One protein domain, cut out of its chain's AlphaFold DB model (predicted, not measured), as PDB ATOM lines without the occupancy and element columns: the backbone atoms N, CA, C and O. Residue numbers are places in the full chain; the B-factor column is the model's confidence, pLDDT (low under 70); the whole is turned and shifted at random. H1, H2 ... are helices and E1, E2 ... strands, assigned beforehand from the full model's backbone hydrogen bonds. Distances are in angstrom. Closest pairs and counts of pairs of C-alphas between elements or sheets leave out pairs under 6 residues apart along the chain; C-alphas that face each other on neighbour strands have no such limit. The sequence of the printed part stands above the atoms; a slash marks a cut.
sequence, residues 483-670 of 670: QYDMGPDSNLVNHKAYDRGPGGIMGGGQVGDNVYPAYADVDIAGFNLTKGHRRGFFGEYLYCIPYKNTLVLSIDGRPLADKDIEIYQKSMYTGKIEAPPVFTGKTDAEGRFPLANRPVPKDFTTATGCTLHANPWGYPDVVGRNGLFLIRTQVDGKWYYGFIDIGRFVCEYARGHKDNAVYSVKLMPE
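AT A GLANCE: This is residues 483 to 670 of the 670 residues of the protein "CARDB domain-containing protein" of Armatimonadetes bacterium (UniProt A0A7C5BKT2). Expect little regular structure: sheets E3 E2 E5 E6, antiparallel, and E4 E1 E7, mixed, make a sandwich, with H1, H2 and H3 clustered at one end. Three helices and seven strands, mixed in class, hold 66 of 188 printed residues. The whole is compact: radius of gyration of the C-alphas 16.3 A, spans 54 by 36 by 31 A.

IN THESE COORDINATES: Find H1, 521 to 529, C-alpha 521 at (-9.033, -37.523, -39.249); H2, 540 to 543; E1, 548 to 555; E2, 564 to 569; E3, 583 to 586; E4, 592 to 595; E5, 628 to 635; E6, 638 to 645, 24.1 A; H3, 647 to 654; and E7, 660 to 666, C-alpha 666 at (-22.307, -32.159, -25.910).

HOW THE PARTS SIT: In hairpin E5 and E6, N 629 and O 644 are 2.8 A apart. H3 only grazes sheet E4 E1 E7 and touches H1, closest C-alphas Gly 647 and Val 522, 5.3 A.

THE WHOLE: Links E2 to E3 and E4 to E5 are long; pLDDT falls under 70 at residues 501, 502, 515 and 516.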
ATOM      1  N   GLN A 483     -20.288 -45.710 -42.582       91.19
ATOM      2  CA  GLN A 483     -20.756 -46.828 -41.752       91.19
ATOM      3  C   GLN A 483     -21.153 -46.382 -40.341       91.19
ATOM      4  O   GLN A 483     -21.906 -47.090 -39.664       91.19
ATOM      5  N   TYR A 484     -20.701 -45.211 -39.886       90.25
ATOM      6  CA  TYR A 484     -21.148 -44.624 -38.626       90.25
ATOM      7  C   TYR A 484     -22.513 -43.954 -38.743       90.25
ATOM      8  O   TYR A 484     -23.221 -43.885 -37.740       90.25
ATOM      9  N   ASP A 485     -22.915 -43.524 -39.938       89.12
ATOM     10  CA  ASP A 485     -24.171 -42.813 -40.133       89.12
ATOM     11  C   ASP A 485     -25.375 -43.699 -39.802       89.12
ATOM     12  O   ASP A 485     -25.354 -44.942 -39.848       89.12
ATOM     13  N   MET A 486     -26.447 -43.036 -39.389       91.19
ATOM     14  CA  MET A 486     -27.656 -43.687 -38.924       91.19
ATOM     15  C   MET A 486     -28.871 -42.794 -39.164       91.19
ATOM     16  O   MET A 486     -29.015 -41.732 -38.560       91.19
ATOM     17  N   GLY A 487     -29.796 -43.266 -39.999       92.75
ATOM     18  CA  GLY A 487     -31.098 -42.626 -40.181       92.75
ATOM     19  C   GLY A 487     -32.012 -42.759 -38.949       92.75
ATOM     20  O   GLY A 487     -31.807 -43.645 -38.113       92.75
ATOM     21  N   PRO A 488     -33.060 -41.922 -38.841       94.81
ATOM     22  CA  PRO A 488     -33.963 -41.905 -37.686       94.81
ATOM     23  C   PRO A 488     -34.715 -43.234 -37.490       94.81
ATOM     24  O   PRO A 488     -34.909 -43.667 -36.356       94.81
ATOM     25  N   ASP A 489     -35.057 -43.934 -38.575       96.12
ATOM     26  CA  ASP A 489     -35.751 -45.232 -38.524       96.12
ATOM     27  C   ASP A 489     -34.862 -46.375 -38.007       96.12
ATOM     28  O   ASP A 489     -35.357 -47.386 -37.507       96.12
ATOM     29  N   SER A 490     -33.539 -46.217 -38.104       95.94
ATOM     30  CA  SER A 490     -32.563 -47.178 -37.579       95.94
ATOM     31  C   SER A 490     -32.230 -46.933 -36.107       95.94
ATOM     32  O   SER A 490     -31.605 -47.778 -35.469       95.94
ATOM     33  N   ASN A 491     -32.663 -45.807 -35.541       97.75
ATOM     34  CA  ASN A 491     -32.542 -45.519 -34.121       97.75
ATOM     35  C   ASN A 491     -33.859 -45.839 -33.406       97.75
ATOM     36  O   ASN A 491     -34.740 -44.990 -33.287       97.75
ATOM     37  N   LEU A 492     -33.985 -47.066 -32.897       98.06
ATOM     38  CA  LEU A 492     -35.207 -47.540 -32.239       98.06
ATOM     39  C   LEU A 492     -35.366 -47.025 -30.798       98.06
ATOM     40  O   LEU A 492     -36.329 -47.388 -30.127       98.06
ATOM     41  N   VAL A 493     -34.424 -46.214 -30.306       97.62
ATOM     42  CA  VAL A 493     -34.421 -45.704 -28.928       97.62
ATOM     43  C   VAL A 493     -35.041 -44.311 -28.846       97.62
ATOM     44  O   VAL A 493     -35.912 -44.084 -28.009       97.62
ATOM     45  N   ASN A 494     -34.601 -43.372 -29.689       96.38
ATOM     46  CA  ASN A 494     -35.121 -41.995 -29.681       96.38
ATOM     47  C   ASN A 494     -35.385 -41.409 -31.080       96.38
ATOM     48  O   ASN A 494     -35.714 -40.228 -31.190       96.38
ATOM     49  N   HIS A 495     -35.237 -42.209 -32.144       96.62
ATOM     50  CA  HIS A 495     -35.473 -41.809 -33.535       96.62
ATOM     51  C   HIS A 495     -34.653 -40.601 -34.013       96.62
ATOM     52  O   HIS A 495     -35.021 -39.929 -34.977       96.62
ATOM     53  N   LYS A 496     -33.526 -40.301 -33.355       96.12
ATOM     54  CA  LYS A 496     -32.598 -39.260 -33.804       96.12
ATOM     55  C   LYS A 496     -31.600 -39.818 -34.796       96.12
ATOM     56  O   LYS A 496     -30.990 -40.858 -34.555       96.12
ATOM     57  N   ALA A 497     -31.436 -39.097 -35.897       93.81
ATOM     58  CA  ALA A 497     -30.416 -39.401 -36.878       93.81
ATOM     59  C   ALA A 497     -29.028 -39.003 -36.362       93.81
ATOM     60  O   ALA A 497     -28.884 -38.062 -35.574       93.81
ATOM     61  N   TYR A 498     -28.022 -39.708 -36.858       91.75
ATOM     62  CA  TYR A 498     -26.628 -39.323 -36.788       91.75
ATOM     63  C   TYR A 498     -26.081 -39.261 -38.210       91.75
ATOM     64  O   TYR A 498     -26.126 -40.251 -38.935       91.75
ATOM     65  N   ASP A 499     -25.604 -38.084 -38.580       82.56
ATOM     66  CA  ASP A 499     -24.901 -37.800 -39.824       82.56
ATOM     67  C   ASP A 499     -23.779 -36.833 -39.438       82.56
ATOM     68  O   ASP A 499     -24.028 -35.817 -38.771       82.56
ATOM     69  N   ARG A 500     -22.531 -37.176 -39.766       70.00
ATOM     70  CA  ARG A 500     -21.380 -36.315 -39.457       70.00
ATOM     71  C   ARG A 500     -21.283 -35.076 -40.360       70.00
ATOM     72  O   ARG A 500     -20.443 -34.216 -40.086       70.00
ATOM     73  N   GLY A 501     -22.154 -34.924 -41.355       68.56
ATOM     74  CA  GLY A 501     -22.136 -33.821 -42.311       68.56
ATOM     75  C   GLY A 501     -21.104 -34.056 -43.421       68.56
ATOM     76  O   GLY A 501     -20.820 -35.207 -43.740       68.56
ATOM     77  N   PRO A 502     -20.529 -33.004 -44.043       64.69
ATOM     78  CA  PRO A 502     -19.577 -33.175 -45.140       64.69
ATOM     79  C   PRO A 502     -18.286 -33.851 -44.643       64.69
ATOM     80  O   PRO A 502     -17.387 -33.197 -44.111       64.69
ATOM     81  N   GLY A 503     -18.238 -35.175 -44.786       77.94
ATOM     82  CA  GLY A 503     -17.088 -36.022 -44.501       77.94
ATOM     83  C   GLY A 503     -16.016 -35.967 -45.589       77.94
ATOM     84  O   GLY A 503     -16.126 -35.227 -46.569       77.94
ATOM     85  N   GLY A 504     -14.956 -36.754 -45.403       86.69
ATOM     86  CA  GLY A 504     -13.953 -36.977 -46.444       86.69
ATOM     87  C   GLY A 504     -14.501 -37.818 -47.605       86.69
ATOM     88  O   GLY A 504     -15.679 -38.155 -47.661       86.69
ATOM     89  N   ILE A 505     -13.620 -38.226 -48.517       88.75
ATOM     90  CA  ILE A 505     -13.927 -39.109 -49.653       88.75
ATOM     91  C   ILE A 505     -14.514 -40.448 -49.205       88.75
ATOM     92  O   ILE A 505     -15.252 -41.058 -49.965       88.75
ATOM     93  N   MET A 506     -14.244 -40.872 -47.967       91.50
ATOM     94  CA  MET A 506     -14.812 -42.076 -47.351       91.50
ATOM     95  C   MET A 506     -16.227 -41.860 -46.782       91.50
ATOM     96  O   MET A 506     -16.778 -42.734 -46.120       91.50
ATOM     97  N   GLY A 507     -16.828 -40.694 -47.034       84.94
ATOM     98  CA  GLY A 507     -18.232 -40.378 -46.764       84.94
ATOM     99  C   GLY A 507     -18.574 -40.026 -45.316       84.94
ATOM    100  O   GLY A 507     -19.737 -39.784 -45.028       84.94
ATOM    101  N   GLY A 508     -17.595 -39.942 -44.415       83.00
ATOM    102  CA  GLY A 508     -17.812 -39.562 -43.018       83.00
ATOM    103  C   GLY A 508     -16.563 -38.973 -42.357       83.00
ATOM    104  O   GLY A 508     -15.685 -38.429 -43.031       83.00
ATOM    105  N   GLY A 509     -16.505 -39.043 -41.024       83.06
ATOM    106  CA  GLY A 509     -15.343 -38.597 -40.244       83.06
ATOM    107  C   GLY A 509     -15.235 -37.069 -40.064       83.06
ATOM    108  O   GLY A 509     -16.145 -36.325 -40.422       83.06
ATOM    109  N   GLN A 510     -14.194 -36.576 -39.372       87.38
ATOM    110  CA  GLN A 510     -13.971 -35.129 -39.236       87.38
ATOM    111  C   GLN A 510     -12.933 -34.636 -40.226       87.38
ATOM    112  O   GLN A 510     -11.801 -35.100 -40.228       87.38
ATOM    113  N   VAL A 511     -13.291 -33.595 -40.966       87.94
ATOM    114  CA  VAL A 511     -12.399 -32.967 -41.942       87.94
ATOM    115  C   VAL A 511     -11.647 -31.734 -41.420       87.94
ATOM    116  O   VAL A 511     -10.708 -31.256 -42.058       87.94
ATOM    117  N   GLY A 512     -12.022 -31.233 -40.237       83.88
ATOM    118  CA  GLY A 512     -11.415 -30.053 -39.614       83.88
ATOM    119  C   GLY A 512     -11.501 -28.795 -40.489       83.88
ATOM    120  O   GLY A 512     -12.435 -28.637 -41.270       83.88
ATOM    121  N   ASP A 513     -10.492 -27.927 -40.384       84.00
ATOM    122  CA  ASP A 513     -10.393 -26.669 -41.145       84.00
ATOM    123  C   ASP A 513      -9.633 -26.835 -42.481       84.00
ATOM    124  O   ASP A 513      -9.093 -25.873 -43.039       84.00
ATOM    125  N   ASN A 514      -9.515 -28.067 -42.987       82.25
ATOM    126  CA  ASN A 514      -8.792 -28.341 -44.227       82.25
ATOM    127  C   ASN A 514      -9.517 -27.708 -45.429       82.25
ATOM    128  O   ASN A 514     -10.707 -27.920 -45.651       82.25
ATOM    129  N   VAL A 515      -8.781 -26.954 -46.250       65.62
ATOM    130  CA  VAL A 515      -9.297 -26.370 -47.497       65.62
ATOM    131  C   VAL A 515      -9.323 -27.468 -48.570       65.62
ATOM    132  O   VAL A 515      -8.262 -27.917 -49.000       65.62
ATOM    133  N   TYR A 516     -10.525 -27.887 -48.990       68.12
ATOM    134  CA  TYR A 516     -10.795 -29.078 -49.826       68.12
ATOM    135  C   TYR A 516     -10.405 -30.402 -49.148       68.12
ATOM    136  O   TYR A 516      -9.442 -31.056 -49.564       68.12
ATOM    137  N   PRO A 517     -11.116 -30.798 -48.082       73.19
ATOM    138  CA  PRO A 517     -10.768 -31.996 -47.341       73.19
ATOM    139  C   PRO A 517     -11.127 -33.254 -48.127       73.19
ATOM    140  O   PRO A 517     -12.288 -33.479 -48.448       73.19
ATOM    141  N   ALA A 518     -10.129 -34.084 -48.422       85.38
ATOM    142  CA  ALA A 518     -10.355 -35.352 -49.109       85.38
ATOM    143  C   ALA A 518     -10.352 -36.561 -48.174       85.38
ATOM    144  O   ALA A 518     -10.948 -37.560 -48.522       85.38
ATOM    145  N   TYR A 519      -9.728 -36.497 -47.000       92.88
ATOM    146  CA  TYR A 519      -9.712 -37.593 -46.026       92.88
ATOM    147  C   TYR A 519     -10.002 -37.052 -44.640       92.88
ATOM    148  O   TYR A 519      -9.495 -35.981 -44.285       92.88
ATOM    149  N   ALA A 520     -10.780 -37.796 -43.865       93.44
ATOM    150  CA  ALA A 520     -11.077 -37.479 -42.484       93.44
ATOM    151  C   ALA A 520      -9.882 -37.754 -41.555       93.44
ATOM    152  O   ALA A 520      -8.870 -38.351 -41.930       93.44
ATOM    153  N   ASP A 521      -9.995 -37.287 -40.318       94.19
ATOM    154  CA  ASP A 521      -9.033 -37.523 -39.249       94.19
ATOM    155  C   ASP A 521      -8.772 -39.017 -39.033       94.19
ATOM    156  O   ASP A 521      -7.615 -39.445 -39.016       94.19
ATOM    157  N   VAL A 522      -9.832 -39.818 -38.945       95.12
ATOM    158  CA  VAL A 522      -9.732 -41.267 -38.737       95.12
ATOM    159  C   VAL A 522      -9.032 -41.986 -39.898       95.12
ATOM    160  O   VAL A 522      -8.203 -42.860 -39.642       95.12
ATOM    161  N   ASP A 523      -9.238 -41.561 -41.149       96.44
ATOM    162  CA  ASP A 523      -8.524 -42.094 -42.319       96.44
ATOM    163  C   ASP A 523      -7.010 -41.871 -42.201       96.44
ATOM    164  O   ASP A 523      -6.198 -42.789 -42.359       96.44
ATOM    165  N   ILE A 524      -6.610 -40.632 -41.886       96.94
ATOM    166  CA  ILE A 524      -5.198 -40.258 -41.732       96.94
ATOM    167  C   ILE A 524      -4.579 -40.957 -40.519       96.94
ATOM    168  O   ILE A 524      -3.421 -41.383 -40.583       96.94
ATOM    169  N   ALA A 525      -5.340 -41.131 -39.436       97.50
ATOM    170  CA  ALA A 525      -4.924 -41.945 -38.303       97.50
ATOM    171  C   ALA A 525      -4.681 -43.398 -38.738       97.50
ATOM    172  O   ALA A 525      -3.601 -43.930 -38.480       97.50
ATOM    173  N   GLY A 526      -5.616 -44.012 -39.467       97.25
ATOM    174  CA  GLY A 526      -5.499 -45.380 -39.971       97.25
ATOM    175  C   GLY A 526      -4.275 -45.582 -40.863       97.25
ATOM    176  O   GLY A 526      -3.494 -46.517 -40.654       97.25
ATOM    177  N   PHE A 527      -4.030 -44.661 -41.798       97.62
ATOM    178  CA  PHE A 527      -2.825 -44.679 -42.628       97.62
ATOM    179  C   PHE A 527      -1.537 -44.613 -41.800       97.62
ATOM    180  O   PHE A 527      -0.610 -45.389 -42.049       97.62
ATOM    181  N   ASN A 528      -1.472 -43.711 -40.819       97.38
ATOM    182  CA  ASN A 528      -0.262 -43.462 -40.036       97.38
ATOM    183  C   ASN A 528       0.003 -44.530 -38.968       97.38
ATOM    184  O   ASN A 528       1.165 -44.828 -38.697       97.38
ATOM    185  N   LEU A 529      -1.042 -45.125 -38.391       97.50
ATOM    186  CA  LEU A 529      -0.929 -46.211 -37.412       97.50
ATOM    187  C   LEU A 529      -0.408 -47.507 -38.044       97.50
ATOM    188  O   LEU A 529       0.280 -48.273 -37.381       97.50
ATOM    189  N   THR A 530      -0.672 -47.711 -39.337       95.50
ATOM    190  CA  THR A 530      -0.299 -48.925 -40.090       95.50
ATOM    191  C   THR A 530       0.904 -48.720 -41.026       95.50
ATOM    192  O   THR A 530       1.236 -49.584 -41.845       95.50
ATOM    193  N   LYS A 531       1.579 -47.565 -40.946       94.31
ATOM    194  CA  LYS A 531       2.694 -47.203 -41.841       94.31
ATOM    195  C   LYS A 531       3.891 -48.151 -41.702       94.31
ATOM    196  O   LYS A 531       4.181 -48.667 -40.630       94.31
ATOM    197  N   GLY A 532       4.628 -48.347 -42.795       90.56
ATOM    198  CA  GLY A 532       5.822 -49.209 -42.827       90.56
ATOM    199  C   GLY A 532       5.532 -50.711 -42.950       90.56
ATOM    200  O   GLY A 532       6.457 -51.507 -43.105       90.56
ATOM    201  N   HIS A 533       4.259 -51.100 -42.954       92.38
ATOM    202  CA  HIS A 533       3.795 -52.467 -43.167       92.38
ATOM    203  C   HIS A 533       3.126 -52.602 -44.536       92.38
ATOM    204  O   HIS A 533       2.585 -51.626 -45.047       92.38
ATOM    205  N   ARG A 534       3.164 -53.795 -45.149       93.56
ATOM    206  CA  ARG A 534       2.392 -54.055 -46.377       93.56
ATOM    207  C   ARG A 534       0.893 -53.975 -46.088       93.56
ATOM    208  O   ARG A 534       0.486 -54.136 -44.942       93.56
ATOM    209  N   ARG A 535       0.074 -53.748 -47.117       93.94
ATOM    210  CA  ARG A 535      -1.395 -53.743 -46.972       93.94
ATOM    211  C   ARG A 535      -1.972 -55.160 -46.950       93.94
ATOM    212  O   ARG A 535      -1.231 -56.125 -47.115       93.94
ATOM    213  N   GLY A 536      -3.272 -55.293 -46.692       90.62
ATOM    214  CA  GLY A 536      -3.972 -56.586 -46.657       90.62
ATOM    215  C   GLY A 536      -4.860 -56.818 -45.435       90.62
ATOM    216  O   GLY A 536      -5.663 -57.744 -45.449       90.62
ATOM    217  N   PHE A 537      -4.747 -55.972 -44.412       93.31
ATOM    218  CA  PHE A 537      -5.746 -55.850 -43.355       93.31
ATOM    219  C   PHE A 537      -6.676 -54.683 -43.688       93.31
ATOM    220  O   PHE A 537      -6.212 -53.626 -44.120       93.31
ATOM    221  N   PHE A 538      -7.975 -54.882 -43.494       92.50
ATOM    222  CA  PHE A 538      -9.000 -53.873 -43.732       92.50
ATOM    223  C   PHE A 538      -9.516 -53.359 -42.383       92.50
ATOM    224  O   PHE A 538      -9.814 -54.174 -41.514       92.50
ATOM    225  N   GLY A 539      -9.523 -52.037 -42.174       95.12
ATOM    226  CA  GLY A 539     -10.052 -51.363 -40.978       95.12
ATOM    227  C   GLY A 539      -9.459 -51.759 -39.620       95.12
ATOM    228  O   GLY A 539      -9.997 -51.402 -38.576       95.12
ATOM    229  N   GLU A 540      -8.320 -52.452 -39.595       95.75
ATOM    230  CA  GLU A 540      -7.660 -52.906 -38.360       95.75
ATOM    231  C   GLU A 540      -7.326 -51.784 -37.368       95.75
ATOM    232  O   GLU A 540      -7.251 -52.016 -36.163       95.75
ATOM    233  N   TYR A 541      -7.157 -50.555 -37.857       97.44
ATOM    234  CA  TYR A 541      -6.876 -49.393 -37.025       97.44
ATOM    235  C   TYR A 541      -8.032 -49.065 -36.068       97.44
ATOM    236  O   TYR A 541      -7.814 -48.376 -35.075       97.44
ATOM    237  N   LEU A 542      -9.241 -49.590 -36.300       97.62
ATOM    238  CA  LEU A 542     -10.358 -49.501 -35.355       97.62
ATOM    239  C   LEU A 542     -10.080 -50.236 -34.037       97.62
ATOM    240  O   LEU A 542     -10.735 -49.966 -33.033       97.62
ATOM    241  N   TYR A 543      -9.091 -51.132 -34.005       97.88
ATOM    242  CA  TYR A 543      -8.623 -51.762 -32.773       97.88
ATOM    243  C   TYR A 543      -7.715 -50.848 -31.940       97.88
ATOM    244  O   TYR A 543      -7.489 -51.110 -30.762       97.88
ATOM    245  N   CYS A 544      -7.209 -49.750 -32.508       98.06
ATOM    246  CA  CYS A 544      -6.370 -48.782 -31.807       98.06
ATOM    247  C   CYS A 544      -7.202 -47.893 -30.872       98.06
ATOM    248  O   CYS A 544      -7.402 -46.709 -31.123       98.06
ATOM    249  N   ILE A 545      -7.679 -48.478 -29.775       98.38
ATOM    250  CA  ILE A 545      -8.491 -47.817 -28.752       98.38
ATOM    251  C   ILE A 545      -7.663 -47.692 -27.465       98.38
ATOM    252  O   ILE A 545      -7.053 -48.684 -27.048       98.38
ATOM    253  N   PRO A 546      -7.655 -46.522 -26.798       98.56
ATOM    254  CA  PRO A 546      -6.990 -46.359 -25.509       98.56
ATOM    255  C   PRO A 546      -7.488 -47.354 -24.449       98.56
ATOM    256  O   PRO A 546      -8.662 -47.719 -24.448       98.56
ATOM    257  N   TYR A 547      -6.637 -47.786 -23.514       98.19
ATOM    258  CA  TYR A 547      -7.027 -48.794 -22.511       98.19
ATOM    259  C   TYR A 547      -8.109 -48.316 -21.536       98.19
ATOM    260  O   TYR A 547      -8.959 -49.108 -21.123       98.19
ATOM    261  N   LYS A 548      -8.087 -47.033 -21.164       98.56
ATOM    262  CA  LYS A 548      -9.081 -46.392 -20.295       98.56
ATOM    263  C   LYS A 548      -9.697 -45.198 -21.006       98.56
ATOM    264  O   LYS A 548      -8.994 -44.307 -21.474       98.56
ATOM    265  N   ASN A 549     -11.022 -45.159 -21.044       98.75
ATOM    266  CA  ASN A 549     -11.767 -44.160 -21.799       98.75
ATOM    267  C   ASN A 549     -12.800 -43.498 -20.901       98.75
ATOM    268  O   ASN A 549     -13.559 -44.183 -20.221       98.75
ATOM    269  N   THR A 550     -12.834 -42.169 -20.893       98.69
ATOM    270  CA  THR A 550     -13.769 -41.402 -20.063       98.69
ATOM    271  C   THR A 550     -14.515 -40.391 -20.917       98.69
ATOM    272  O   THR A 550     -13.894 -39.582 -21.602       98.69
ATOM    273  N   LEU A 551     -15.844 -40.415 -20.875       98.62
ATOM    274  CA  LEU A 551     -16.665 -39.363 -21.470       98.62
ATOM    275  C   LEU A 551     -16.761 -38.176 -20.510       98.62
ATOM    276  O   LEU A 551     -16.783 -38.376 -19.301       98.62
ATOM    277  N   VAL A 552     -16.863 -36.961 -21.039       98.38
ATOM    278  CA  VAL A 552     -17.220 -35.743 -20.299       98.38
ATOM    279  C   VAL A 552     -18.468 -35.172 -20.950       98.38
ATOM    280  O   VAL A 552     -18.422 -34.679 -22.080       98.38
ATOM    281  N   LEU A 553     -19.595 -35.290 -20.259       98.31
ATOM    282  CA  LEU A 553     -20.903 -34.918 -20.779       98.31
ATOM    283  C   LEU A 553     -21.249 -33.493 -20.361       98.31
ATOM    284  O   LEU A 553     -21.040 -33.097 -19.212       98.31
ATOM    285  N   SER A 554     -21.801 -32.716 -21.290       97.56
ATOM    286  CA  SER A 554     -22.196 -31.333 -21.016       97.56
ATOM    287  C   SER A 554     -23.489 -30.934 -21.713       97.56
ATOM    288  O   SER A 554     -23.794 -31.419 -22.800       97.56
ATOM    289  N   ILE A 555     -24.224 -30.004 -21.102       96.50
ATOM    290  CA  ILE A 555     -25.365 -29.300 -21.702       96.50
ATOM    291  C   ILE A 555     -25.051 -27.807 -21.622       96.50
ATOM    292  O   ILE A 555     -24.658 -27.309 -20.569       96.50
ATOM    293  N   ASP A 556     -25.162 -27.100 -22.748       91.94
ATOM    294  CA  ASP A 556     -24.875 -25.659 -22.843       91.94
ATOM    295  C   ASP A 556     -23.513 -25.248 -22.244       91.94
ATOM    296  O   ASP A 556     -23.369 -24.210 -21.600       91.94
ATOM    297  N   GLY A 557     -22.500 -26.100 -22.443       89.44
ATOM    298  CA  GLY A 557     -21.132 -25.886 -21.961       89.44
ATOM    299  C   GLY A 557     -20.929 -26.130 -20.463       89.44
ATOM    300  O   GLY A 557     -19.818 -25.947 -19.969       89.44
ATOM    301  N   ARG A 558     -21.965 -26.558 -19.729       94.06
ATOM    302  CA  ARG A 558     -21.873 -26.912 -18.307       94.06
ATOM    303  C   ARG A 558     -21.737 -28.425 -18.138       94.06
ATOM    304  O   ARG A 558     -22.503 -29.153 -18.774       94.06
ATOM    305  N   PRO A 559     -20.817 -28.903 -17.282       95.62
ATOM    306  CA  PRO A 559     -20.717 -30.318 -16.956       95.62
ATOM    307  C   PRO A 559     -22.028 -30.888 -16.414       95.62
ATOM    308  O   PRO A 559     -22.719 -30.252 -15.616       95.62
ATOM    309  N   LEU A 560     -22.363 -32.098 -16.849       95.94
ATOM    310  CA  LEU A 560     -23.563 -32.803 -16.430       95.94
ATOM    311  C   LEU A 560     -23.320 -33.541 -15.103       95.94
ATOM    312  O   LEU A 560     -23.088 -34.743 -15.109       95.94
ATOM    313  N   ALA A 561     -23.345 -32.830 -13.976       96.44
ATOM    314  CA  ALA A 561     -23.032 -33.408 -12.667       96.44
ATOM    315  C   ALA A 561     -24.137 -34.330 -12.110       96.44
ATOM    316  O   ALA A 561     -25.319 -33.968 -12.134       96.44
ATOM    317  N   ASP A 562     -23.743 -35.486 -11.562       96.06
ATOM    318  CA  ASP A 562     -24.586 -36.417 -10.791       96.06
ATOM    319  C   ASP A 562     -25.874 -36.887 -11.503       96.06
ATOM    320  O   ASP A 562     -26.915 -37.101 -10.863       96.06
ATOM    321  N   LYS A 563     -25.834 -37.058 -12.830       97.06
ATOM    322  CA  LYS A 563     -26.985 -37.499 -13.636       97.06
ATOM    323  C   LYS A 563     -26.873 -38.952 -14.052       97.06
ATOM    324  O   LYS A 563     -25.798 -39.418 -14.418       97.06
ATOM    325  N   ASP A 564     -28.011 -39.638 -14.023       97.88
ATOM    326  CA  ASP A 564     -28.129 -40.985 -14.566       97.88
ATOM    327  C   ASP A 564     -28.066 -40.931 -16.097       97.88
ATOM    328  O   ASP A 564     -28.668 -40.056 -16.732       97.88
ATOM    329  N   ILE A 565     -27.311 -41.852 -16.686       97.81
ATOM    330  CA  ILE A 565     -27.104 -41.940 -18.127       97.81
ATOM    331  C   ILE A 565     -27.344 -43.355 -18.641       97.81
ATOM    332  O   ILE A 565     -27.126 -44.345 -17.938       97.81
ATOM    333  N   GLU A 566     -27.726 -43.426 -19.909       98.62
ATOM    334  CA  GLU A 566     -27.895 -44.650 -20.683       98.62
ATOM    335  C   GLU A 566     -27.085 -44.521 -21.974       98.62
ATOM    336  O   GLU A 566     -27.182 -43.513 -22.676       98.62
ATOM    337  N   ILE A 567     -26.275 -45.527 -22.298       98.75
ATOM    338  CA  ILE A 567     -25.497 -45.560 -23.539       98.75
ATOM    339  C   ILE A 567     -25.893 -46.793 -24.337       98.75
ATOM    340  O   ILE A 567     -25.835 -47.909 -23.826       98.75
ATOM    341  N   TYR A 568     -26.250 -46.597 -25.600       98.69
ATOM    342  CA  TYR A 568     -26.641 -47.634 -26.550       98.69
ATOM    343  C   TYR A 568     -25.618 -47.705 -27.680       98.69
ATOM    344  O   TYR A 568     -25.048 -46.685 -28.056       98.69
ATOM    345  N   GLN A 569     -25.399 -48.892 -28.242       98.19
ATOM    346  CA  GLN A 569     -24.463 -49.104 -29.350       98.19
ATOM    347  C   GLN A 569     -25.205 -49.558 -30.599       98.19
ATOM    348  O   GLN A 569     -26.116 -50.383 -30.513       98.19
ATOM    349  N   LYS A 570     -24.778 -49.063 -31.762       97.50
ATOM    350  CA  LYS A 570     -25.238 -49.572 -33.055       97.50
ATOM    351  C   LYS A 570     -24.829 -51.040 -33.207       97.50
ATOM    352  O   LYS A 570     -23.687 -51.407 -32.945       97.50
ATOM    353  N   SER A 571     -25.757 -51.893 -33.609       95.19
ATOM    354  CA  SER A 571     -25.511 -53.315 -33.841       95.19
ATOM    355  C   SER A 571     -24.827 -53.536 -35.189       95.19
ATOM    356  O   SER A 571     -25.318 -53.066 -36.216       95.19
ATOM    357  N   MET A 572     -23.746 -54.326 -35.211       92.12
ATOM    358  CA  MET A 572     -23.077 -54.705 -36.467       92.12
ATOM    359  C   MET A 572     -23.938 -55.612 -37.361       92.12
ATOM    360  O   MET A 572     -23.669 -55.731 -38.554       92.12
ATOM    361  N   TYR A 573     -24.956 -56.266 -36.790       91.56
ATOM    362  CA  TYR A 573     -25.782 -57.253 -37.486       91.56
ATOM    363  C   TYR A 573     -27.059 -56.644 -38.062       91.56
ATOM    364  O   TYR A 573     -27.465 -56.996 -39.164       91.56
ATOM    365  N   THR A 574     -27.698 -55.739 -37.316       94.19
ATOM    366  CA  THR A 574     -28.965 -55.112 -37.729       94.19
ATOM    367  C   THR A 574     -28.763 -53.717 -38.310       94.19
ATOM    368  O   THR A 574     -29.658 -53.214 -38.983       94.19
ATOM    369  N   GLY A 575     -27.613 -53.081 -38.053       93.50
ATOM    370  CA  GLY A 575     -27.352 -51.688 -38.416       93.50
ATOM    371  C   GLY A 575     -28.162 -50.676 -37.597       93.50
ATOM    372  O   GLY A 575     -28.218 -49.506 -37.969       93.50
ATOM    373  N   LYS A 576     -28.801 -51.113 -36.502       97.06
ATOM    374  CA  LYS A 576     -29.716 -50.308 -35.682       97.06
ATOM    375  C   LYS A 576     -29.163 -50.038 -34.287       97.06
ATOM    376  O   LYS A 576     -28.353 -50.811 -33.781       97.06
ATOM    377  N   ILE A 577     -29.637 -48.965 -33.658       98.06
ATOM    378  CA  ILE A 577     -29.504 -48.739 -32.212       98.06
ATOM    379  C   ILE A 577     -30.784 -49.222 -31.531       98.06
ATOM    380  O   ILE A 577     -31.878 -48.757 -31.849       98.06
ATOM    381  N   GLU A 578     -30.636 -50.166 -30.602       96.44
ATOM    382  CA  GLU A 578     -31.735 -50.922 -29.995       96.44
ATOM    383  C   GLU A 578     -31.518 -51.047 -28.476       96.44
ATOM    384  O   GLU A 578     -30.393 -50.938 -27.988       96.44
ATOM    385  N   ALA A 579     -32.594 -51.266 -27.717       94.81
ATOM    386  CA  ALA A 579     -32.522 -51.550 -26.284       94.81
ATOM    387  C   ALA A 579     -32.095 -53.013 -26.017       94.81
ATOM    388  O   ALA A 579     -32.360 -53.880 -26.853       94.81
ATOM    389  N   PRO A 580     -31.523 -53.332 -24.837       97.44
ATOM    390  CA  PRO A 580     -31.203 -52.441 -23.712       97.44
ATOM    391  C   PRO A 580     -29.893 -51.647 -23.910       97.44
ATOM    392  O   PRO A 580     -29.098 -51.991 -24.785       97.44
ATOM    393  N   PRO A 581     -29.638 -50.600 -23.101       98.12
ATOM    394  CA  PRO A 581     -28.357 -49.896 -23.127       98.12
ATOM    395  C   PRO A 581     -27.185 -50.829 -22.774       98.12
ATOM    396  O   PRO A 581     -27.305 -51.711 -21.923       98.12
ATOM    397  N   VAL A 582     -26.034 -50.602 -23.411       98.06
ATOM    398  CA  VAL A 582     -24.769 -51.308 -23.139       98.06
ATOM    399  C   VAL A 582     -24.046 -50.763 -21.907       98.06
ATOM    400  O   VAL A 582     -23.257 -51.487 -21.302       98.06
ATOM    401  N   PHE A 583     -24.332 -49.518 -21.512       98.50
ATOM    402  CA  PHE A 583     -23.888 -48.944 -20.245       98.50
ATOM    403  C   PHE A 583     -25.019 -48.175 -19.573       98.50
ATOM    404  O   PHE A 583     -25.768 -47.450 -20.229       98.50
ATOM    405  N   THR A 584     -25.086 -48.282 -18.253       98.25
ATOM    406  CA  THR A 584     -25.883 -47.412 -17.392       98.25
ATOM    407  C   THR A 584     -25.032 -46.975 -16.209       98.25
ATOM    408  O   THR A 584     -24.085 -47.664 -15.819       98.25
ATOM    409  N   GLY A 585     -25.335 -45.816 -15.639       97.38
ATOM    410  CA  GLY A 585     -24.666 -45.343 -14.433       97.38
ATOM    411  C   GLY A 585     -24.842 -43.850 -14.237       97.38
ATOM    412  O   GLY A 585     -25.722 -43.249 -14.843       97.38
ATOM    413  N   LYS A 586     -24.004 -43.261 -13.383       97.69
ATOM    414  CA  LYS A 586     -24.094 -41.855 -12.995       97.69
ATOM    415  C   LYS A 586     -22.796 -41.120 -13.311       97.69
ATOM    416  O   LYS A 586     -21.719 -41.672 -13.087       97.69
ATOM    417  N   THR A 587     -22.899 -39.906 -13.837       98.06
ATOM    418  CA  THR A 587     -21.750 -39.008 -14.009       98.06
ATOM    419  C   THR A 587     -21.232 -38.486 -12.670       98.06
ATOM    420  O   THR A 587     -21.999 -38.349 -11.720       98.06
ATOM    421  N   ASP A 588     -19.940 -38.168 -12.585       97.81
ATOM    422  CA  ASP A 588     -19.374 -37.491 -11.410       97.81
ATOM    423  C   ASP A 588     -19.695 -35.981 -11.379       97.81
ATOM    424  O   ASP A 588     -20.412 -35.459 -12.240       97.81
ATOM    425  N   ALA A 589     -19.153 -35.264 -10.389       96.69
ATOM    426  CA  ALA A 589     -19.368 -33.827 -10.203       96.69
ATOM    427  C   ALA A 589     -18.851 -32.965 -11.373       96.69
ATOM    428  O   ALA A 589     -19.316 -31.840 -11.572       96.69
ATOM    429  N   GLU A 590     -17.923 -33.482 -12.181       96.94
ATOM    430  CA  GLU A 590     -17.404 -32.825 -13.380       96.94
ATOM    431  C   GLU A 590     -18.009 -33.391 -14.673       96.94
ATOM    432  O   GLU A 590     -17.488 -33.149 -15.765       96.94
ATOM    433  N   GLY A 591     -19.118 -34.129 -14.578       97.56
ATOM    434  CA  GLY A 591     -19.809 -34.701 -15.727       97.56
ATOM    435  C   GLY A 591     -19.064 -35.857 -16.387       97.56
ATOM    436  O   GLY A 591     -19.354 -36.181 -17.542       97.56
ATOM    437  N   ARG A 592     -18.091 -36.470 -15.702       98.44
ATOM    438  CA  ARG A 592     -17.316 -37.578 -16.258       98.44
ATOM    439  C   ARG A 592     -18.038 -38.901 -16.096       98.44
ATOM    440  O   ARG A 592     -18.656 -39.171 -15.069       98.44
ATOM    441  N   PHE A 593     -17.883 -39.759 -17.094       98.62
ATOM    442  CA  PHE A 593     -18.343 -41.138 -17.064       98.62
ATOM    443  C   PHE A 593     -17.260 -42.074 -17.619       98.62
ATOM    444  O   PHE A 593     -17.020 -42.085 -18.834       98.62
ATOM    445  N   PRO A 594     -16.574 -42.846 -16.759       98.25
ATOM    446  CA  PRO A 594     -15.644 -43.878 -17.200       98.25
ATOM    447  C   PRO A 594     -16.388 -44.993 -17.941       98.25
ATOM    448  O   PRO A 594     -17.301 -45.612 -17.398       98.25
ATOM    449  N   LEU A 595     -15.978 -45.279 -19.174       98.56
ATOM    450  CA  LEU A 595     -16.507 -46.398 -19.944       98.56
ATOM    451  C   LEU A 595     -15.810 -47.687 -19.507       98.56
ATOM    452  O   LEU A 595     -14.586 -47.802 -19.598       98.56
ATOM    453  N   ALA A 596     -16.588 -48.663 -19.042       97.94
ATOM    454  CA  ALA A 596     -16.057 -49.974 -18.694       97.94
ATOM    455  C   ALA A 596     -15.661 -50.756 -19.955       97.94
ATOM    456  O   ALA A 596     -16.372 -50.741 -20.961       97.94
ATOM    457  N   ASN A 597     -14.549 -51.488 -19.883       98.25
ATOM    458  CA  ASN A 597     -14.142 -52.371 -20.969       98.25
ATOM    459  C   ASN A 597     -15.048 -53.602 -21.009       98.25
ATOM    460  O   ASN A 597     -15.315 -54.238 -19.989       98.25
ATOM    461  N   ARG A 598     -15.506 -53.941 -22.210       97.69
ATOM    462  CA  ARG A 598     -16.295 -55.131 -22.495       97.69
ATOM    463  C   ARG A 598     -15.386 -56.211 -23.084       97.69
ATOM    464  O   ARG A 598     -14.403 -55.880 -23.750       97.69
ATOM    465  N   PRO A 599     -15.682 -57.494 -22.829       96.31
ATOM    466  CA  PRO A 599     -14.866 -58.586 -23.337       96.31
ATOM    467  C   PRO A 599     -14.872 -58.624 -24.869       96.31
ATOM    468  O   PRO A 599     -15.869 -58.287 -25.513       96.31
ATOM    469  N   VAL A 600     -13.755 -59.083 -25.424       95.44
ATOM    470  CA  VAL A 600     -13.586 -59.433 -26.839       95.44
ATOM    471  C   VAL A 600     -13.563 -60.955 -26.998       95.44
ATOM    472  O   VAL A 600     -13.257 -61.653 -26.029       95.44
ATOM    473  N   PRO A 601     -13.840 -61.491 -28.202       91.62
ATOM    474  CA  PRO A 601     -13.750 -62.928 -28.468       91.62
ATOM    475  C   PRO A 601     -12.364 -63.502 -28.155       91.62
ATOM    476  O   PRO A 601     -12.250 -64.635 -27.693       91.62
ATOM    477  N   LYS A 602     -11.316 -62.702 -28.385       91.88
ATOM    478  CA  LYS A 602      -9.937 -62.959 -27.968       91.88
ATOM    479  C   LYS A 602      -9.099 -61.688 -28.033       91.88
ATOM    480  O   LYS A 602      -9.403 -60.793 -28.822       91.88
ATOM    481  N   ASP A 603      -8.012 -61.673 -27.272       93.00
ATOM    482  CA  ASP A 603      -6.941 -60.702 -27.473       93.00
ATOM    483  C   ASP A 603      -6.155 -61.065 -28.739       93.00
ATOM    484  O   ASP A 603      -5.752 -62.216 -28.939       93.00
ATOM    485  N   PHE A 604      -5.947 -60.086 -29.613       94.31
ATOM    486  CA  PHE A 604      -5.301 -60.292 -30.904       94.31
ATOM    487  C   PHE A 604      -4.530 -59.045 -31.324       94.31
ATOM    488  O   PHE A 604      -4.970 -57.930 -31.090       94.31
ATOM    489  N   THR A 605      -3.364 -59.209 -31.947       96.12
ATOM    490  CA  THR A 605      -2.602 -58.094 -32.525       96.12
ATOM    491  C   THR A 605      -2.265 -58.422 -33.965       96.12
ATOM    492  O   THR A 605      -1.691 -59.475 -34.245       96.12
ATOM    493  N   THR A 606      -2.629 -57.523 -34.875       95.75
ATOM    494  CA  THR A 606      -2.322 -57.676 -36.295       95.75
ATOM    495  C   THR A 606      -0.824 -57.543 -36.546       95.75
ATOM    496  O   THR A 606      -0.069 -57.010 -35.729       95.75
ATOM    497  N   ALA A 607      -0.367 -57.985 -37.718       94.06
ATOM    498  CA  ALA A 607       1.041 -57.856 -38.094       94.06
ATOM    499  C   ALA A 607       1.502 -56.392 -38.269       94.06
ATOM    500  O   ALA A 607       2.704 -56.148 -38.382       94.06
ATOM    501  N   THR A 608       0.569 -55.434 -38.297       94.31
ATOM    502  CA  THR A 608       0.849 -53.991 -38.349       94.31
ATOM    503  C   THR A 608       0.838 -53.331 -36.965       94.31
ATOM    504  O   THR A 608       1.155 -52.150 -36.848       94.31
ATOM    505  N   GLY A 609       0.530 -54.089 -35.903       95.12
ATOM    506  CA  GLY A 609       0.572 -53.618 -34.517       95.12
ATOM    507  C   GLY A 609      -0.745 -53.061 -33.974       95.12
ATOM    508  O   GLY A 609      -0.735 -52.449 -32.905       95.12
ATOM    509  N   CYS A 610      -1.870 -53.266 -34.664       97.12
ATOM    510  CA  CYS A 610      -3.191 -52.899 -34.153       97.12
ATOM    511  C   CYS A 610      -3.716 -54.012 -33.231       97.12
ATOM    512  O   CYS A 610      -3.848 -55.162 -33.656       97.12
ATOM    513  N   THR A 611      -3.999 -53.689 -31.967       96.94
ATOM    514  CA  THR A 611      -4.354 -54.684 -30.942       96.94
ATOM    515  C   THR A 611      -5.837 -54.645 -30.599       96.94
ATOM    516  O   THR A 611      -6.303 -53.680 -30.005       96.94
ATOM    517  N   LEU A 612      -6.564 -55.722 -30.898       96.81
ATOM    518  CA  LEU A 612      -7.877 -56.002 -30.329       96.81
ATOM    519  C   LEU A 612      -7.691 -56.487 -28.887       96.81
ATOM    520  O   LEU A 612      -7.089 -57.532 -28.645       96.81
ATOM    521  N   HIS A 613      -8.215 -55.718 -27.940       96.88
ATOM    522  CA  HIS A 613      -8.225 -56.018 -26.506       96.88
ATOM    523  C   HIS A 613      -9.592 -55.673 -25.915       96.88
ATOM    524  O   HIS A 613     -10.396 -55.014 -26.575       96.88
ATOM    525  N   ALA A 614      -9.877 -56.097 -24.682       98.19
ATOM    526  CA  ALA A 614     -11.107 -55.700 -23.995       98.19
ATOM    527  C   ALA A 614     -11.223 -54.165 -23.902       98.19
ATOM    528  O   ALA A 614     -10.412 -53.514 -23.249       98.19
ATOM    529  N   ASN A 615     -12.267 -53.594 -24.502       98.25
ATOM    530  CA  ASN A 615     -12.439 -52.149 -24.696       98.25
ATOM    531  C   ASN A 615     -13.939 -51.759 -24.620       98.25
ATOM    532  O   ASN A 615     -14.792 -52.652 -24.628       98.25
ATOM    533  N   PRO A 616     -14.315 -50.466 -24.549       98.31
ATOM    534  CA  PRO A 616     -15.720 -50.054 -24.407       98.31
ATOM    535  C   PRO A 616     -16.665 -50.540 -25.514       98.31
ATOM    536  O   PRO A 616     -17.855 -50.743 -25.277       98.31
ATOM    537  N   TRP A 617     -16.147 -50.748 -26.720       97.31
ATOM    538  CA  TRP A 617     -16.916 -51.158 -27.892       97.31
ATOM    539  C   TRP A 617     -17.151 -52.673 -27.953       97.31
ATOM    540  O   TRP A 617     -17.897 -53.145 -28.814       97.31
ATOM    541  N   GLY A 618     -16.561 -53.443 -27.030       95.62
ATOM    542  CA  GLY A 618     -16.567 -54.902 -27.076       95.62
ATOM    543  C   GLY A 618     -15.740 -55.375 -28.260       95.62
ATOM    544  O   GLY A 618     -14.536 -55.153 -28.274       95.62
ATOM    545  N   TYR A 619     -16.384 -55.987 -29.250       94.25
ATOM    546  CA  TYR A 619     -15.767 -56.400 -30.510       94.25
ATOM    547  C   TYR A 619     -16.073 -55.370 -31.613       94.25
ATOM    548  O   TYR A 619     -17.166 -55.437 -32.182       94.25
ATOM    549  N   PRO A 620     -15.178 -54.399 -31.902       94.56
ATOM    550  CA  PRO A 620     -15.315 -53.543 -33.072       94.56
ATOM    551  C   PRO A 620     -15.345 -54.383 -34.340       94.56
ATOM    552  O   PRO A 620     -14.473 -55.219 -34.564       94.56
ATOM    553  N   ASP A 621     -16.345 -54.143 -35.170       92.69
ATOM    554  CA  ASP A 621     -16.383 -54.687 -36.512       92.69
ATOM    555  C   ASP A 621     -15.354 -53.964 -37.393       92.69
ATOM    556  O   ASP A 621     -15.273 -52.736 -37.370       92.69
ATOM    557  N   VAL A 622     -14.582 -54.713 -38.183       90.31
ATOM    558  CA  VAL A 622     -13.476 -54.170 -38.994       90.31
ATOM    559  C   VAL A 622     -13.926 -53.254 -40.131       90.31
ATOM    560  O   VAL A 622     -13.099 -52.579 -40.721       90.31
ATOM    561  N   VAL A 623     -15.224 -53.192 -40.434       91.50
ATOM    562  CA  VAL A 623     -15.797 -52.195 -41.354       91.50
ATOM    563  C   VAL A 623     -16.631 -51.135 -40.621       91.50
ATOM    564  O   VAL A 623     -17.344 -50.364 -41.244       91.50
ATOM    565  N   GLY A 624     -16.555 -51.070 -39.288       93.62
ATOM    566  CA  GLY A 624     -17.115 -49.977 -38.491       93.62
ATOM    567  C   GLY A 624     -18.623 -50.032 -38.221       93.62
ATOM    568  O   GLY A 624     -19.146 -49.094 -37.617       93.62
ATOM    569  N   ARG A 625     -19.341 -51.111 -38.578       93.94
ATOM    570  CA  ARG A 625     -20.823 -51.170 -38.490       93.94
ATOM    571  C   ARG A 625     -21.393 -50.945 -37.086       93.94
ATOM    572  O   ARG A 625     -22.533 -50.503 -36.959       93.94
ATOM    573  N   ASN A 626     -20.631 -51.250 -36.034       95.69
ATOM    574  CA  ASN A 626     -21.008 -51.018 -34.632       95.69
ATOM    575  C   ASN A 626     -20.258 -49.856 -33.964       95.69
ATOM    576  O   ASN A 626     -20.252 -49.748 -32.735       95.69
ATOM    577  N   GLY A 627     -19.623 -48.998 -34.759       95.94
ATOM    578  CA  GLY A 627     -18.769 -47.909 -34.306       95.94
ATOM    579  C   GLY A 627     -19.501 -46.644 -33.865       95.94
ATOM    580  O   GLY A 627     -18.884 -45.591 -33.913       95.94
ATOM    581  N   LEU A 628     -20.778 -46.707 -33.458       97.25
ATOM    582  CA  LEU A 628     -21.554 -45.549 -32.993       97.25
ATOM    583  C   LEU A 628     -22.220 -45.809 -31.631       97.25
ATOM    584  O   LEU A 628     -22.938 -46.801 -31.468       97.25
ATOM    585  N   PHE A 629     -22.033 -44.886 -30.684       98.38
ATOM    586  CA  PHE A 629     -22.785 -44.810 -29.432       98.38
ATOM    587  C   PHE A 629     -23.806 -43.668 -29.450       98.38
ATOM    588  O   PHE A 629     -23.476 -42.541 -29.820       98.38
ATOM    589  N   LEU A 630     -25.012 -43.952 -28.952       98.50
ATOM    590  CA  LEU A 630     -26.012 -42.974 -28.515       98.50
ATOM    591  C   LEU A 630     -25.948 -42.858 -26.990       98.50
ATOM    592  O   LEU A 630     -26.099 -43.858 -26.295       98.50
ATOM    593  N   ILE A 631     -25.771 -41.648 -26.473       98.56
ATOM    594  CA  ILE A 631     -25.772 -41.330 -25.042       98.56
ATOM    595  C   ILE A 631     -27.061 -40.575 -24.733       98.56
ATOM    596  O   ILE A 631     -27.363 -39.605 -25.426       98.56
ATOM    597  N   ARG A 632     -27.801 -40.987 -23.702       98.06
ATOM    598  CA  ARG A 632     -29.049 -40.358 -23.246       98.06
ATOM    599  C   ARG A 632     -29.028 -40.098 -21.747       98.06
ATOM    600  O   ARG A 632     -28.392 -40.821 -20.984       98.06
ATOM    601  N   THR A 633     -29.743 -39.065 -21.323       97.94
ATOM    602  CA  THR A 633     -29.931 -38.712 -19.911       97.94
ATOM    603  C   THR A 633     -31.211 -37.904 -19.729       97.94
ATOM    604  O   THR A 633     -31.679 -37.255 -20.670       97.94
ATOM    605  N   GLN A 634     -31.753 -37.896 -18.513       97.00
ATOM    606  CA  GLN A 634     -32.884 -37.051 -18.150       97.00
ATOM    607  C   GLN A 634     -32.444 -35.931 -17.198       97.00
ATOM    608  O   GLN A 634     -31.859 -36.172 -16.140       97.00
ATOM    609  N   VAL A 635     -32.770 -34.686 -17.549       95.06
ATOM    610  CA  VAL A 635     -32.530 -33.495 -16.723       95.06
ATOM    611  C   VAL A 635     -33.848 -32.754 -16.555       95.06
ATOM    612  O   VAL A 635     -34.496 -32.403 -17.538       95.06
ATOM    613  N   ASP A 636     -34.269 -32.557 -15.305       93.19
ATOM    614  CA  ASP A 636     -35.508 -31.857 -14.940       93.19
ATOM    615  C   ASP A 636     -36.741 -32.363 -15.714       93.19
ATOM    616  O   ASP A 636     -37.571 -31.600 -16.209       93.19
ATOM    617  N   GLY A 637     -36.835 -33.689 -15.857       93.19
ATOM    618  CA  GLY A 637     -37.930 -34.364 -16.553       93.19
ATOM    619  C   GLY A 637     -37.813 -34.401 -18.081       93.19
ATOM    620  O   GLY A 637     -38.636 -35.058 -18.717       93.19
ATOM    621  N   LYS A 638     -36.800 -33.768 -18.685       96.50
ATOM    622  CA  LYS A 638     -36.589 -33.722 -20.142       96.50
ATOM    623  C   LYS A 638     -35.435 -34.612 -20.580       96.50
ATOM    624  O   LYS A 638     -34.422 -34.690 -19.889       96.50
ATOM    625  N   TRP A 639     -35.582 -35.245 -21.738       97.62
ATOM    626  CA  TRP A 639     -34.534 -36.070 -22.329       97.62
ATOM    627  C   TRP A 639     -33.524 -35.234 -23.110       97.62
ATOM    628  O   TRP A 639     -33.883 -34.294 -23.823       97.62
ATOM    629  N   TYR A 640     -32.258 -35.609 -22.968       98.38
ATOM    630  CA  TYR A 640     -31.133 -35.077 -23.721       98.38
ATOM    631  C   TYR A 640     -30.324 -36.227 -24.306       98.38
ATOM    632  O   TYR A 640     -30.200 -37.279 -23.675       98.38
ATOM    633  N   TYR A 641     -29.728 -36.000 -25.475       98.19
ATOM    634  CA  TYR A 641     -28.945 -36.999 -26.187       98.19
ATOM    635  C   TYR A 641     -27.682 -36.440 -26.837       98.19
ATOM    636  O   TYR A 641     -27.579 -35.249 -27.125       98.19
ATOM    637  N   GLY A 642     -26.730 -37.322 -27.115       97.25
ATOM    638  CA  GLY A 642     -25.553 -37.039 -27.925       97.25
ATOM    639  C   GLY A 642     -25.008 -38.314 -28.553       97.25
ATOM    640  O   GLY A 642     -25.365 -39.418 -28.144       97.25
ATOM    641  N   PHE A 643     -24.137 -38.158 -29.543       96.69
ATOM    642  CA  PHE A 643     -23.503 -39.273 -30.236       96.69
ATOM    643  C   PHE A 643     -21.982 -39.177 -30.149       96.69
ATOM    644  O   PHE A 643     -21.418 -38.080 -30.125       96.69
ATOM    645  N   ILE A 644     -21.322 -40.330 -30.141       96.31
ATOM    646  CA  ILE A 644     -19.875 -40.445 -30.317       96.31
ATOM    647  C   ILE A 644     -19.568 -41.740 -31.064       96.31
ATOM    648  O   ILE A 644     -20.125 -42.787 -30.748       96.31
ATOM    649  N   ASP A 645     -18.689 -41.675 -32.053       95.56
ATOM    650  CA  ASP A 645     -18.222 -42.823 -32.830       95.56
ATOM    651  C   ASP A 645     -16.788 -43.227 -32.469       95.56
ATOM    652  O   ASP A 645     -16.012 -42.476 -31.865       95.56
ATOM    653  N   ILE A 646     -16.446 -44.445 -32.872       97.06
ATOM    654  CA  ILE A 646     -15.166 -45.098 -32.609       97.06
ATOM    655  C   ILE A 646     -13.976 -44.353 -33.226       97.06
ATOM    656  O   ILE A 646     -12.889 -44.383 -32.649       97.06
ATOM    657  N   GLY A 647     -14.169 -43.615 -34.326       95.44
ATOM    658  CA  GLY A 647     -13.103 -42.847 -34.972       95.44
ATOM    659  C   GLY A 647     -12.453 -41.840 -34.019       95.44
ATOM    660  O   GLY A 647     -11.239 -41.646 -34.046       95.44
ATOM    661  N   ARG A 648     -13.219 -41.288 -33.066       95.38
ATOM    662  CA  ARG A 648     -12.680 -40.424 -31.994       95.38
ATOM    663  C   ARG A 648     -11.634 -41.119 -31.133       95.38
ATOM    664  O   ARG A 648     -10.645 -40.496 -30.764       95.38
ATOM    665  N   PHE A 649     -11.858 -42.390 -30.817       98.25
ATOM    666  CA  PHE A 649     -10.976 -43.195 -29.977       98.25
ATOM    667  C   PHE A 649      -9.681 -43.517 -30.725       98.25
ATOM    668  O   PHE A 649      -8.598 -43.377 -30.158       98.25
ATOM    669  N   VAL A 650      -9.792 -43.838 -32.017       98.25
ATOM    670  CA  VAL A 650      -8.641 -44.025 -32.913       98.25
ATOM    671  C   VAL A 650      -7.801 -42.751 -32.999       98.25
ATOM    672  O   VAL A 650      -6.579 -42.810 -32.858       98.25
ATOM    673  N   CYS A 651      -8.429 -41.585 -33.171       97.44
ATOM    674  CA  CYS A 651      -7.719 -40.306 -33.231       97.44
ATOM    675  C   CYS A 651      -6.991 -39.973 -31.916       97.44
ATOM    676  O   CYS A 651      -5.851 -39.513 -31.955       97.44
ATOM    677  N   GLU A 652      -7.586 -40.241 -30.749       98.31
ATOM    678  CA  GLU A 652      -6.888 -40.084 -29.460       98.31
ATOM    679  C   GLU A 652      -5.705 -41.053 -29.323       98.31
ATOM    680  O   GLU A 652      -4.619 -40.665 -28.885       98.31
ATOM    681  N   TYR A 653      -5.857 -42.301 -29.769       98.56
ATOM    682  CA  TYR A 653      -4.741 -43.241 -29.811       98.56
ATOM    683  C   TYR A 653      -3.618 -42.743 -30.737       98.56
ATOM    684  O   TYR A 653      -2.439 -42.815 -30.374       98.56
ATOM    685  N   ALA A 654      -3.965 -42.169 -31.894       98.06
ATOM    686  CA  ALA A 654      -3.020 -41.561 -32.832       98.06
ATOM    687  C   ALA A 654      -2.322 -40.310 -32.265       98.06
ATOM    688  O   ALA A 654      -1.148 -40.090 -32.564       98.06
ATOM    689  N   ARG A 655      -2.977 -39.548 -31.374       97.62
ATOM    690  CA  ARG A 655      -2.348 -38.477 -30.567       97.62
ATOM    691  C   ARG A 655      -1.324 -39.003 -29.555       97.62
ATOM    692  O   ARG A 655      -0.562 -38.223 -28.992       97.62
ATOM    693  N   GLY A 656      -1.274 -40.317 -29.336       97.75
ATOM    694  CA  GLY A 656      -0.383 -40.972 -28.381       97.75
ATOM    695  C   GLY A 656      -1.041 -41.293 -27.040       97.75
ATOM    696  O   GLY A 656      -0.371 -41.826 -26.155       97.75
ATOM    697  N   HIS A 657      -2.341 -41.034 -26.878       98.12
ATOM    698  CA  HIS A 657      -3.092 -41.315 -25.653       98.12
ATOM    699  C   HIS A 657      -3.465 -42.802 -25.539       98.12
ATOM    700  O   HIS A 657      -4.633 -43.158 -25.476       98.12
ATOM    701  N   LYS A 658      -2.474 -43.700 -25.522       97.75
ATOM    702  CA  LYS A 658      -2.697 -45.160 -25.571       97.75
ATOM    703  C   LYS A 658      -3.281 -45.744 -24.285       97.75
ATOM    704  O   LYS A 658      -4.043 -46.704 -24.331       97.75
ATOM    705  N   ASP A 659      -2.934 -45.173 -23.136       98.06
ATOM    706  CA  ASP A 659      -3.361 -45.713 -21.843       98.06
ATOM    707  C   ASP A 659      -4.679 -45.103 -21.362       98.06
ATOM    708  O   ASP A 659      -5.515 -45.800 -20.792       98.06
ATOM    709  N   ASN A 660      -4.857 -43.795 -21.566       98.19
ATOM    710  CA  ASN A 660      -5.988 -43.036 -21.043       98.19
ATOM    711  C   ASN A 660      -6.380 -41.939 -22.030       98.19
ATOM    712  O   ASN A 660      -5.519 -41.151 -22.411       98.19
ATOM    713  N   ALA A 661      -7.666 -41.837 -22.351       98.44
ATOM    714  CA  ALA A 661      -8.210 -40.761 -23.171       98.44
ATOM    715  C   ALA A 661      -9.549 -40.248 -22.626       98.44
ATOM    716  O   ALA A 661     -10.307 -40.972 -21.969       98.44
ATOM    717  N   VAL A 662      -9.820 -38.972 -22.899       98.25
ATOM    718  CA  VAL A 662     -10.997 -38.248 -22.414       98.25
ATOM    719  C   VAL A 662     -11.720 -37.613 -23.598       98.25
ATOM    720  O   VAL A 662     -11.102 -36.911 -24.392       98.25
ATOM    721  N   TYR A 663     -13.032 -37.821 -23.692       97.88
ATOM    722  CA  TYR A 663     -13.839 -37.416 -24.842       97.88
ATOM    723  C   TYR A 663     -14.978 -36.507 -24.401       97.88
ATOM    724  O   TYR A 663     -15.823 -36.906 -23.603       97.88
ATOM    725  N   SER A 664     -15.032 -35.291 -24.933       96.69
ATOM    726  CA  SER A 664     -16.139 -34.376 -24.642       96.69
ATOM    727  C   SER A 664     -17.331 -34.669 -25.548       96.69
ATOM    728  O   SER A 664     -17.181 -34.705 -26.768       96.69
ATOM    729  N   VAL A 665     -18.519 -34.831 -24.963       97.06
ATOM    730  CA  VAL A 665     -19.777 -34.999 -25.702       97.06
ATOM    731  C   VAL A 665     -20.772 -33.946 -25.227       97.06
ATOM    732  O   VAL A 665     -21.123 -33.868 -24.047       97.06
ATOM    733  N   LYS A 666     -21.229 -33.114 -26.161       96.31
ATOM    734  CA  LYS A 666     -22.307 -32.159 -25.910       96.31
ATOM    735  C   LYS A 666     -23.643 -32.860 -26.125       96.31
ATOM    736  O   LYS A 666     -23.876 -33.411 -27.198       96.31
ATOM    737  N   LEU A 667     -24.512 -32.802 -25.122       97.38
ATOM    738  CA  LEU A 667     -25.873 -33.300 -25.215       97.38
ATOM    739  C   LEU A 667     -26.827 -32.176 -25.636       97.38
ATOM    740  O   LEU A 667     -26.666 -31.014 -25.252       97.38
ATOM    741  N   MET A 668     -27.820 -32.537 -26.437       96.12
ATOM    742  CA  MET A 668     -28.860 -31.663 -26.972       96.12
ATOM    743  C   MET A 668     -30.236 -32.186 -26.553       96.12
ATOM    744  O   MET A 668     -30.356 -33.384 -26.299       96.12
ATOM    745  N   PRO A 669     -31.266 -31.330 -26.455       96.12
ATOM    746  CA  PRO A 669     -32.626 -31.789 -26.191       96.12
ATOM    747  C   PRO A 669     -33.081 -32.804 -27.241       96.12
ATOM    748  O   PRO A 669     -32.846 -32.594 -28.432       96.12
ATOM    749  N   GLU A 670     -33.731 -33.878 -26.795       93.81
ATOM    750  CA  GLU A 670     -34.435 -34.808 -27.688       93.81
ATOM    751  C   GLU A 670     -35.679 -34.192 -28.320       93.81
ATOM    752  O   GLU A 670     -36.397 -33.412 -27.659       93.81
TER     753      GLU A 670